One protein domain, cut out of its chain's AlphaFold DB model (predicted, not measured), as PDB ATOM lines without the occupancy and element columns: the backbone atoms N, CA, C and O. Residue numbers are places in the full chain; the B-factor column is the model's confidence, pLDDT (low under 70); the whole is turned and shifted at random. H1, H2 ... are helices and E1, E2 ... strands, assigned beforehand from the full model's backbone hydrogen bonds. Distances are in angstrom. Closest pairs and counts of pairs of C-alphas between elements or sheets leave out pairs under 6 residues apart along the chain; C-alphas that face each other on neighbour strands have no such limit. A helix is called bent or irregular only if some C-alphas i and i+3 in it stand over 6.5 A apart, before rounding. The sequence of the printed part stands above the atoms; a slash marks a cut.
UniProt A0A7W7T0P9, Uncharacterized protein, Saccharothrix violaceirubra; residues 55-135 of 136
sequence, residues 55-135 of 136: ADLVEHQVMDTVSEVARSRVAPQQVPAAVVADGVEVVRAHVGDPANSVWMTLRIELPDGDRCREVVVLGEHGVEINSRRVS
ATOM      1  N   ALA A  55     155.098 198.510 119.920       83.00
ATOM      2  CA  ALA A  55     154.702 198.066 118.588       83.00
ATOM      3  C   ALA A  55     155.418 198.860 117.488       83.00
ATOM      4  O   ALA A  55     155.843 198.262 116.510       83.00
ATOM      5  N   ASP A  56     155.642 200.163 117.679       82.38
ATOM      6  CA  ASP A  56     156.409 200.997 116.747       82.38
ATOM      7  C   ASP A  56     157.882 200.551 116.669       82.38
ATOM      8  O   ASP A  56     158.491 200.598 115.603       82.38
ATOM      9  N   LEU A  57     158.458 200.070 117.779       81.69
ATOM     10  CA  LEU A  57     159.803 199.481 117.789       81.69
ATOM     11  C   LEU A  57     159.860 198.156 117.018       81.69
ATOM     12  O   LEU A  57     160.793 197.941 116.248       81.69
ATOM     13  N   VAL A  58     158.870 197.280 117.209       84.12
ATOM     14  CA  VAL A  58     158.773 196.012 116.467       84.12
ATOM     15  C   VAL A  58     158.543 196.283 114.979       84.12
ATOM     16  O   VAL A  58     159.224 195.707 114.136       84.12
ATOM     17  N   GLU A  59     157.654 197.219 114.644       84.00
ATOM     18  CA  GLU A  59     157.404 197.661 113.269       84.00
ATOM     19  C   GLU A  59     158.678 198.220 112.625       84.00
ATOM     20  O   GLU A  59     158.974 197.908 111.472       84.00
ATOM     21  N   HIS A  60     159.480 198.986 113.369       82.94
ATOM     22  CA  HIS A  60     160.770 199.476 112.890       82.94
ATOM     23  C   HIS A  60     161.755 198.336 112.586       82.94
ATOM     24  O   HIS A  60     162.331 198.316 111.503       82.94
ATOM     25  N   GLN A  61     161.883 197.349 113.479       84.94
ATOM     26  CA  GLN A  61     162.746 196.176 113.267       84.94
ATOM     27  C   GLN A  61     162.312 195.334 112.057       84.94
ATOM     28  O   GLN A  61     163.148 194.869 111.277       84.94
ATOM     29  N   VAL A  62     160.999 195.167 111.874       86.25
ATOM     30  CA  VAL A  62     160.437 194.524 110.682       86.25
ATOM     31  C   VAL A  62     160.844 195.303 109.435       86.25
ATOM     32  O   VAL A  62     161.383 194.721 108.498       86.25
ATOM     33  N   MET A  63     160.656 196.624 109.428       84.25
ATOM     34  CA  MET A  63     160.995 197.471 108.282       84.25
ATOM     35  C   MET A  63     162.498 197.513 107.978       84.25
ATOM     36  O   MET A  63     162.862 197.584 106.803       84.25
ATOM     37  N   ASP A  64     163.368 197.421 108.983       84.75
ATOM     38  CA  ASP A  64     164.815 197.276 108.789       84.75
ATOM     39  C   ASP A  64     165.144 195.958 108.084       84.75
ATOM     40  O   ASP A  64     165.906 195.951 107.115       84.75
ATOM     41  N   THR A  65     164.488 194.867 108.487       86.19
ATOM     42  CA  THR A  65     164.632 193.548 107.851       86.19
ATOM     43  C   THR A  65     164.125 193.575 106.409       86.19
ATOM     44  O   THR A  65     164.831 193.151 105.495       86.19
ATOM     45  N   VAL A  66     162.935 194.144 106.165       83.75
ATOM     46  CA  VAL A  66     162.405 194.369 104.808       83.75
ATOM     47  C   VAL A  66     163.398 195.172 103.977       83.75
ATOM     48  O   VAL A  66     163.624 194.871 102.804       83.75
ATOM     49  N   SER A  67     164.024 196.175 104.591       82.12
ATOM     50  CA  SER A  67     164.967 197.044 103.908       82.12
ATOM     51  C   SER A  67     166.274 196.360 103.547       82.12
ATOM     52  O   SER A  67     166.790 196.548 102.445       82.12
ATOM     53  N   GLU A  68     166.810 195.553 104.453       84.81
ATOM     54  CA  GLU A  68     167.982 194.723 104.211       84.81
ATOM     55  C   GLU A  68     167.709 193.684 103.120       84.81
ATOM     56  O   GLU A  68     168.474 193.579 102.158       84.81
ATOM     57  N   VAL A  69     166.571 192.987 103.202       84.19
ATOM     58  CA  VAL A  69     166.136 192.029 102.182       84.19
ATOM     59  C   VAL A  69     166.009 192.717 100.831       84.19
ATOM     60  O   VAL A  69     166.569 192.217  99.858       84.19
ATOM     61  N   ALA A  70     165.345 193.870 100.753       80.44
ATOM     62  CA  ALA A  70     165.187 194.604  99.504       80.44
ATOM     63  C   ALA A  70     166.548 195.009  98.915       80.44
ATOM     64  O   ALA A  70     166.793 194.760  97.737       80.44
ATOM     65  N   ARG A  71     167.469 195.529  99.741       80.44
ATOM     66  CA  ARG A  71     168.843 195.895  99.338       80.44
ATOM     67  C   ARG A  71     169.698 194.704  98.914       80.44
ATOM     68  O   ARG A  71     170.573 194.866  98.071       80.44
ATOM     69  N   SER A  72     169.455 193.519  99.472       81.62
ATOM     70  CA  SER A  72     170.168 192.296  99.082       81.62
ATOM     71  C   SER A  72     169.781 191.798  97.681       81.62
ATOM     72  O   SER A  72     170.483 190.964  97.105       81.62
ATOM     73  N   ARG A  73     168.663 192.282  97.117       77.12
ATOM     74  CA  ARG A  73     168.187 191.865  95.795       77.12
ATOM     75  C   ARG A  73     168.699 192.804  94.712       77.12
ATOM     76  O   ARG A  73     168.466 194.003  94.730       77.12
ATOM     77  N   VAL A  74     169.331 192.202  93.704       69.50
ATOM     78  CA  VAL A  74     169.778 192.887  92.481       69.50
ATOM     79  C   VAL A  74     168.588 193.318  91.612       69.50
ATOM     80  O   VAL A  74     168.677 194.306  90.894       69.50
ATOM     81  N   ALA A  75     167.471 192.586  91.680       73.50
ATOM     82  CA  ALA A  75     166.272 192.836  90.886       73.50
ATOM     83  C   ALA A  75     165.078 193.196  91.796       73.50
ATOM     84  O   ALA A  75     164.624 192.324  92.548       73.50
ATOM     85  N   PRO A  76     164.523 194.422  91.706       73.62
ATOM     86  CA  PRO A  76     163.394 194.869  92.528       73.62
ATOM     87  C   PRO A  76     162.177 193.934  92.472       73.62
ATOM     88  O   PRO A  76     161.534 193.690  93.491       73.62
ATOM     89  N   GLN A  77     161.892 193.322  91.317       74.12
ATOM     90  CA  GLN A  77     160.774 192.380  91.157       74.12
ATOM     91  C   GLN A  77     160.852 191.120  92.039       74.12
ATOM     92  O   GLN A  77     159.839 190.452  92.229       74.12
ATOM     93  N   GLN A  78     162.022 190.778  92.588       76.75
ATOM     94  CA  GLN A  78     162.175 189.633  93.498       76.75
ATOM     95  C   GLN A  78     161.885 189.995  94.959       76.75
ATOM     96  O   GLN A  78     161.758 189.104  95.798       76.75
ATOM     97  N   VAL A  79     161.781 191.289  95.275       78.44
ATOM     98  CA  VAL A  79     161.597 191.774  96.645       78.44
ATOM     99  C   VAL A  79     160.274 191.303  97.260       78.44
ATOM    100  O   VAL A  79     160.335 190.789  98.373       78.44
ATOM    101  N   PRO A  80     159.107 191.353  96.580       81.56
ATOM    102  CA  PRO A  80     157.847 190.911  97.185       81.56
ATOM    103  C   PRO A  80     157.893 189.468  97.695       81.56
ATOM    104  O   PRO A  80     157.459 189.195  98.805       81.56
ATOM    105  N   ALA A  81     158.479 188.548  96.924       81.19
ATOM    106  CA  ALA A  81     158.596 187.148  97.330       81.19
ATOM    107  C   ALA A  81     159.617 186.937  98.461       81.19
ATOM    108  O   ALA A  81     159.493 185.990  99.228       81.19
ATOM    109  N   ALA A  82     160.631 187.800  98.555       80.94
ATOM    110  CA  ALA A  82     161.684 187.698  99.559       80.94
ATOM    111  C   ALA A  82     161.307 188.330 100.909       80.94
ATOM    112  O   ALA A  82     161.908 187.980 101.919       80.94
ATOM    113  N   VAL A  83     160.362 189.274 100.914       81.69
ATOM    114  CA  VAL A  83     159.922 190.018 102.106       81.69
ATOM    115  C   VAL A  83     158.885 189.247 102.930       81.69
ATOM    116  O   VAL A  83     158.682 189.568 104.098       81.69
ATOM    117  N   VAL A  84     158.257 188.216 102.356       82.81
ATOM    118  CA  VAL A  84     157.349 187.331 103.097       82.81
ATOM    119  C   VAL A  84     158.135 186.599 104.186       82.81
ATOM    120  O   VAL A  84     159.053 185.832 103.894       82.81
ATOM    121  N   ALA A  85     157.758 186.839 105.435       77.81
ATOM    122  CA  ALA A  85     158.340 186.239 106.629       77.81
ATOM    123  C   ALA A  85     157.246 186.051 107.690       77.81
ATOM    124  O   ALA A  85     156.134 186.558 107.532       77.81
ATOM    125  N   ASP A  86     157.550 185.335 108.774       70.88
ATOM    126  CA  ASP A  86     156.611 185.163 109.887       70.88
ATOM    127  C   ASP A  86     156.174 186.537 110.432       70.88
ATOM    128  O   ASP A  86     157.002 187.336 110.871       70.88
ATOM    129  N   GLY A  87     154.869 186.824 110.360       73.81
ATOM    130  CA  GLY A  87     154.275 188.100 110.780       73.81
ATOM    131  C   GLY A  87     154.290 189.225 109.732       73.81
ATOM    132  O   GLY A  87     153.863 190.335 110.046       73.81
ATOM    133  N   VAL A  88     154.752 188.974 108.496       84.88
ATOM    134  CA  VAL A  88     154.718 189.942 107.382       84.88
ATOM    135  C   VAL A  88     154.114 189.312 106.132       84.88
ATOM    136  O   VAL A  88     154.710 188.447 105.489       84.88
ATOM    137  N   GLU A  89     152.949 189.808 105.731       88.19
ATOM    138  CA  GLU A  89     152.247 189.374 104.528       88.19
ATOM    139  C   GLU A  89     152.255 190.466 103.455       88.19
ATOM    140  O   GLU A  89     151.997 191.638 103.725       88.19
ATOM    141  N   VAL A  90     152.492 190.086 102.200       86.12
ATOM    142  CA  VAL A  90     152.366 190.996 101.056       86.12
ATOM    143  C   VAL A  90     150.943 190.912 100.501       86.12
ATOM    144  O   VAL A  90     150.611 189.995  99.755       86.12
ATOM    145  N   VAL A  91     150.101 191.892 100.836       87.25
ATOM    146  CA  VAL A  91     148.685 191.956 100.420       87.25
ATOM    147  C   VAL A  91     148.547 192.309  98.940       87.25
ATOM    148  O   VAL A  91     147.672 191.812  98.230       87.25
ATOM    149  N   ARG A  92     149.400 193.214  98.457       84.38
ATOM    150  CA  ARG A  92     149.403 193.663  97.064       84.38
ATOM    151  C   ARG A  92     150.832 193.949  96.648       84.38
ATOM    152  O   ARG A  92     151.562 194.565  97.407       84.38
ATOM    153  N   ALA A  93     151.213 193.552  95.442       84.25
ATOM    154  CA  ALA A  93     152.476 193.950  94.837       84.25
ATOM    155  C   ALA A  93     152.241 194.329  93.376       84.25
ATOM    156  O   ALA A  93     151.539 193.629  92.647       84.25
ATOM    157  N   HIS A  94     152.814 195.448  92.958       83.38
ATOM    158  CA  HIS A  94     152.775 195.944  91.597       83.38
ATOM    159  C   HIS A  94     154.167 196.422  91.194       83.38
ATOM    160  O   HIS A  94     154.800 197.204  91.900       83.38
ATOM    161  N   VAL A  95     154.644 195.943  90.050       78.19
ATOM    162  CA  VAL A  95     155.890 196.414  89.444       78.19
ATOM    163  C   VAL A  95     155.516 197.557  88.507       78.19
ATOM    164  O   VAL A  95     154.768 197.343  87.555       78.19
ATOM    165  N   GLY A  96     155.969 198.768  88.827       67.31
ATOM    166  CA  GLY A  96     155.701 199.968  88.040       67.31
ATOM    167  C   GLY A  96     156.697 200.125  86.891       67.31
ATOM    168  O   GLY A  96     157.870 199.778  87.028       67.31
ATOM    169  N   ASP A  97     156.222 200.682  85.780       65.25
ATOM    170  CA  ASP A  97     157.027 201.080  84.618       65.25
ATOM    171  C   ASP A  97     157.357 202.591  84.741       65.25
ATOM    172  O   ASP A  97     156.433 203.367  85.010       65.25
ATOM    173  N   PRO A  98     158.619 203.058  84.595       56.25
ATOM    174  CA  PRO A  98     159.790 202.354  84.075       56.25
ATOM    175  C   PRO A  98     160.369 201.295  85.028       56.25
ATOM    176  O   PRO A  98     160.404 201.466  86.246       56.25
ATOM    177  N   ALA A  99     160.812 200.201  84.401       60.81
ATOM    178  CA  ALA A  99     161.123 198.843  84.865       60.81
ATOM    179  C   ALA A  99     162.042 198.610  86.089       60.81
ATOM    180  O   ALA A  99     162.787 197.636  86.088       60.81
ATOM    181  N   ASN A 100     161.997 199.424  87.142       67.88
ATOM    182  CA  ASN A 100     162.770 199.195  88.371       67.88
ATOM    183  C   ASN A 100     162.065 199.685  89.647       67.88
ATOM    184  O   ASN A 100     162.709 199.794  90.691       67.88
ATOM    185  N   SER A 101     160.764 199.997  89.589       76.50
ATOM    186  CA  SER A 101     159.994 200.365  90.783       76.50
ATOM    187  C   SER A 101     159.056 199.239  91.209       76.50
ATOM    188  O   SER A 101     158.351 198.660  90.384       76.50
ATOM    189  N   VAL A 102     159.028 198.918  92.500       84.81
ATOM    190  CA  VAL A 102     158.072 197.957  93.062       84.81
ATOM    191  C   VAL A 102     157.296 198.610  94.182       84.81
ATOM    192  O   VAL A 102     157.867 199.048  95.173       84.81
ATOM    193  N   TRP A 103     155.984 198.633  94.012       86.44
ATOM    194  CA  TRP A 103     155.011 199.085  94.988       86.44
ATOM    195  C   TRP A 103     154.420 197.856  95.654       86.44
ATOM    196  O   TRP A 103     153.851 197.004  94.974       86.44
ATOM    197  N   MET A 104     154.542 197.733  96.968       88.19
ATOM    198  CA  MET A 104     153.928 196.636  97.704       88.19
ATOM    199  C   MET A 104     153.223 197.123  98.958       88.19
ATOM    200  O   MET A 104     153.716 197.993  99.662       88.19
ATOM    201  N   THR A 105     152.059 196.560  99.245       89.38
ATOM    202  CA  THR A 105     151.354 196.749 100.507       89.38
ATOM    203  C   THR A 105     151.665 195.561 101.403       89.38
ATOM    204  O   THR A 105     151.306 194.431 101.077       89.38
ATOM    205  N   LEU A 106     152.336 195.829 102.513       88.81
ATOM    206  CA  LEU A 106     152.646 194.881 103.569       88.81
ATOM    207  C   LEU A 106     151.573 194.960 104.649       88.81
ATOM    208  O   LEU A 106     151.179 196.059 105.026       88.81
ATOM    209  N   ARG A 107     151.144 193.815 105.165       91.31
ATOM    210  CA  ARG A 107     150.403 193.668 106.415       91.31
ATOM    211  C   ARG A 107     151.357 193.076 107.442       91.31
ATOM    212  O   ARG A 107     151.927 192.017 107.205       91.31
ATOM    213  N   ILE A 108     151.561 193.793 108.536       89.81
ATOM    214  CA  ILE A 108     152.488 193.432 109.605       89.81
ATOM    215  C   ILE A 108     151.656 193.110 110.841       89.81
ATOM    216  O   ILE A 108     150.887 193.957 111.300       89.81
ATOM    217  N   GLU A 109     151.813 191.902 111.368       88.25
ATOM    218  CA  GLU A 109     151.203 191.485 112.629       88.25
ATOM    219  C   GLU A 109     152.035 192.049 113.786       88.25
ATOM    220  O   GLU A 109     153.210 191.715 113.952       88.25
ATOM    221  N   LEU A 110     151.444 192.940 114.584       87.19
ATOM    222  CA  LEU A 110     152.116 193.568 115.721       87.19
ATOM    223  C   LEU A 110     151.392 193.247 117.033       87.19
ATOM    224  O   LEU A 110     150.214 192.885 117.026       87.19
ATOM    225  N   PRO A 111     152.059 193.422 118.191       84.25
ATOM    226  CA  PRO A 111     151.456 193.133 119.494       84.25
ATOM    227  C   PRO A 111     150.176 193.926 119.803       84.25
ATOM    228  O   PRO A 111     149.405 193.514 120.666       84.25
ATOM    229  N   ASP A 112     149.965 195.070 119.147       86.06
ATOM    230  CA  ASP A 112     148.783 195.924 119.303       86.06
ATOM    231  C   ASP A 112     147.763 195.797 118.154       86.06
ATOM    232  O   ASP A 112     146.740 196.485 118.175       86.06
ATOM    233  N   GLY A 113     148.008 194.899 117.193       86.69
ATOM    234  CA  GLY A 113     147.135 194.597 116.059       86.69
ATOM    235  C   GLY A 113     147.845 194.660 114.704       86.69
ATOM    236  O   GLY A 113     149.016 195.019 114.605       86.69
ATOM    237  N   ASP A 114     147.117 194.328 113.641       89.44
ATOM    238  CA  ASP A 114     147.655 194.377 112.281       89.44
ATOM    239  C   ASP A 114     147.826 195.829 111.817       89.44
ATOM    240  O   ASP A 114     146.936 196.673 111.981       89.44
ATOM    241  N   ARG A 115     148.957 196.127 111.173       88.75
ATOM    242  CA  ARG A 115     149.197 197.416 110.516       88.75
ATOM    243  C   ARG A 115     149.585 197.204 109.065       88.75
ATOM    244  O   ARG A 115     150.431 196.369 108.760       88.75
ATOM    245  N   CYS A 116     148.997 197.998 108.174       89.00
ATOM    246  CA  CYS A 116     149.340 197.962 106.762       89.00
ATOM    247  C   CYS A 116     150.271 199.115 106.384       89.00
ATOM    248  O   CYS A 116     150.076 200.268 106.782       89.00
ATOM    249  N   ARG A 117     151.293 198.803 105.587       87.19
ATOM    250  CA  ARG A 117     152.250 199.769 105.051       87.19
ATOM    251  C   ARG A 117     152.402 199.601 103.558       87.19
ATOM    252  O   ARG A 117     152.627 198.506 103.066       87.19
ATOM    253  N   GLU A 118     152.314 200.702 102.836       86.25
ATOM    254  CA  GLU A 118     152.717 200.738 101.439       86.25
ATOM    255  C   GLU A 118     154.204 201.061 101.372       86.25
ATOM    256  O   GLU A 118     154.656 202.037 101.970       86.25
ATOM    257  N   VAL A 119     154.950 200.218 100.672       84.81
ATOM    258  CA  VAL A 119     156.395 200.272 100.506       84.81
ATOM    259  C   VAL A 119     156.709 200.396  99.025       84.81
ATOM    260  O   VAL A 119     156.199 199.633  98.206       84.81
ATOM    261  N   VAL A 120     157.565 201.351  98.687       83.06
ATOM    262  CA  VAL A 120     158.060 201.577  97.332       83.06
ATOM    263  C   VAL A 120     159.547 201.314  97.318       83.06
ATOM    264  O   VAL A 120     160.279 201.923  98.091       83.06
ATOM    265  N   VAL A 121     159.978 200.424  96.432       80.25
ATOM    266  CA  VAL A 121     161.382 200.113  96.174       80.25
ATOM    267  C   VAL A 121     161.758 200.693  94.820       80.25
ATOM    268  O   VAL A 121     161.166 200.298  93.819       80.25
ATOM    269  N   LEU A 122     162.724 201.609  94.776       79.69
ATOM    270  CA  LEU A 122     163.251 202.203  93.540       79.69
ATOM    271  C   LEU A 122     164.633 201.610  93.225       79.69
ATOM    272  O   LEU A 122     165.461 201.497  94.122       79.69
ATOM    273  N   GLY A 123     164.876 201.200  91.976       64.25
ATOM    274  CA  GLY A 123     166.009 200.332  91.620       64.25
ATOM    275  C   GLY A 123     167.080 200.893  90.677       64.25
ATOM    276  O   GLY A 123     167.830 200.095  90.129       64.25
ATOM    277  N   GLU A 124     167.195 202.206  90.450       57.94
ATOM    278  CA  GLU A 124     168.171 202.711  89.457       57.94
ATOM    279  C   GLU A 124     169.611 202.872  89.990       57.94
ATOM    280  O   GLU A 124     170.557 202.609  89.250       57.94
ATOM    281  N   HIS A 125     169.818 203.229  91.268       55.56
ATOM    282  CA  HIS A 125     171.163 203.492  91.829       55.56
ATOM    283  C   HIS A 125     171.367 203.024  93.283       55.56
ATOM    284  O   HIS A 125     172.306 203.436  93.963       55.56
ATOM    285  N   GLY A 126     170.491 202.146  93.758       57.09
ATOM    286  CA  GLY A 126     170.406 201.727  95.153       57.09
ATOM    287  C   GLY A 126     168.943 201.622  95.549       57.09
ATOM    288  O   GLY A 126     168.118 202.387  95.061       57.09
ATOM    289  N   VAL A 127     168.622 200.645  96.394       62.44
ATOM    290  CA  VAL A 127     167.250 200.380  96.836       62.44
ATOM    291  C   VAL A 127     166.835 201.485  97.807       62.44
ATOM    292  O   VAL A 127     167.140 201.430  99.003       62.44
ATOM    293  N   GLU A 128     166.181 202.514  97.271       68.69
ATOM    294  CA  GLU A 128     165.483 203.525  98.064       68.69
ATOM    295  C   GLU A 128     164.119 202.967  98.457       68.69
ATOM    296  O   GLU A 128     163.378 202.460  97.613       68.69
ATOM    297  N   ILE A 129     163.827 203.018  99.757       70.75
ATOM    298  CA  ILE A 129     162.640 202.411 100.349       70.75
ATOM    299  C   ILE A 129     161.835 203.522 100.985       70.75
ATOM    300  O   ILE A 129     162.231 204.075 102.010       70.75
ATOM    301  N   ASN A 130     160.713 203.852 100.361       74.44
ATOM    302  CA  ASN A 130     159.750 204.779 100.928       74.44
ATOM    303  C   ASN A 130     158.593 203.976 101.511       74.44
ATOM    304  O   ASN A 130     158.057 203.100 100.837       74.44
ATOM    305  N   SER A 131     158.223 204.249 102.760       75.88
ATOM    306  CA  SER A 131     157.125 203.564 103.434       75.88
ATOM    307  C   SER A 131     156.108 204.566 103.953       75.88
ATOM    308  O   SER A 131     156.498 205.535 104.607       75.88
ATOM    309  N   ARG A 132     154.820 204.293 103.752       80.44
ATOM    310  CA  ARG A 132     153.732 205.038 104.393       80.44
ATOM    311  C   ARG A 132     152.716 204.100 105.025       80.44
ATOM    312  O   ARG A 132     152.415 203.038 104.479       80.44
ATOM    313  N   ARG A 133     152.144 204.514 106.151       81.88
ATOM    314  CA  ARG A 133     151.042 203.793 106.794       81.88
ATOM    315  C   ARG A 133     149.758 203.927 105.973       81.88
ATOM    316  O   ARG A 133     149.389 205.030 105.567       81.88
ATOM    317  N   VAL A 134     149.080 202.810 105.732       82.06
ATOM    318  CA  VAL A 134     147.804 202.739 105.004       82.06
ATOM    319  C   VAL A 134     146.789 201.938 105.814       82.06
ATOM    320  O   VAL A 134     147.157 201.166 106.699       82.06
ATOM    321  N   SER A 135     145.500 202.128 105.537       83.44
ATOM    322  CA  SER A 135     144.473 201.248 106.091       83.44
ATOM    323  C   SER A 135     144.628 199.848 105.503       83.44
ATOM    324  O   SER A 135     144.722 199.707 104.279       83.44
TER     325      SER A 135
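Overview. This is residues 55 to 135 of the 136 residues of an uncharacterized protein of Saccharothrix violaceirubra (UniProt A0A7W7T0P9). A twisted sheet of four antiparallel strands, E1 to E4, makes a wall with two helices over one face and no named helix over the other. The long helix H1 packs mainly on E2, E3 and E4, and the short H2 packs beside the end of H1, mainly on E1 and E2. The printed part has 81 residues, with two named helices and four named strands in the order H1, H2, E1, E2, E3, E4 along the chain; the sheet's order is E1 - E2 - E3 - E4, a simple back-and-forth of strands. The class is mixed, helices and strands. The whole is compact, with a radius of gyration of the C-alphas of 11.9 A, yet elongated in outline, spanning 37 by 22 by 18 A.

Arrangement. The sheet is a meander, each strand the antiparallel neighbour of the one before: E1, residues 88 to 96, E2, residues 101 to 110, E3, residues 113 to 122, and E4, residues 128 to 134. E2 and E3 are the inner strands and form a hairpin, at 161 degrees between their directions; N 106 and O 117 are 2.7 A apart and N 119 and O 104 are 2.7 A apart, both within hydrogen-bond range. E1, an edge strand, forms a hairpin with E2 at 168 degrees, with N 94 and O 103 at 2.7 A and N 107 and O 89 at 2.7 A. E1 bends by 64 degrees at residue 91. E4, the other edge strand, forms a hairpin with E3 at 148 degrees, with N 120 and O 130 at 2.8 A and N 132 and O 118 at 2.9 A. E1 and E4 are apart. From edge to edge the strands' lines turn by 61 degrees. H1, residues 55 to 72, is on the sheet; its closest C-alphas to E2 are those of Ala 55 and Leu 110, 5.9 A, and to E4 those of Ser 67 and Ile 129, 6.8 A. H2, residues 76 to 83, is on the same face, at a height over the sheet of 8.2 A; it lies over E2 and runs along the strands, at 5 degrees to E2 on the local plane. The closest C-alphas of H2 and E2 are those of Pro 76 and Val 102, 6.2 A apart. H1 touches H2 with residues 66 to 70 alone, the closest C-alphas being those of Ala 70 and Val 79, 5.4 A apart. The two form a helical hairpin, at a steep tilt of 44 degrees, opposite ways. In H1 every O i to N i+4 pair is within hydrogen-bond range; in H2 2 of 4 are. H2 is irregular, but only just: C-alphas 77 and 80 are 6.9 A apart.

Along the chain. H1, residues 55 to 72, begins at C-alpha 55 at (154.702, 198.066, 118.588) and is 25.6 A long from first to last C-alpha. H2, residues 76 to 83, is 11.3 A long. E1, residues 88 to 96, is 21.8 A long and E2, residues 101 to 110, is 27.0 A long, ending at C-alpha 110 at (152.116, 193.568, 115.721). E3, residues 113 to 122, is 28.7 A long. E4, residues 128 to 134, is 19.0 A long and ends at C-alpha 134 at (147.804, 202.739, 105.004).

Size, cuts and confidence. The two C-alphas farthest apart are those of Pro 98 and Pro 111, at 37.5 A. The first and last printed C-alphas, of Ala 55 and Ser 135, are 16.5 A apart. The printed part has no cut, and the five links between its named elements are tight. The mean pLDDT of the printed part is 79.8; 12 residues are under 70, namely residue 74, residues 96 to 100 and residues 123 to 128.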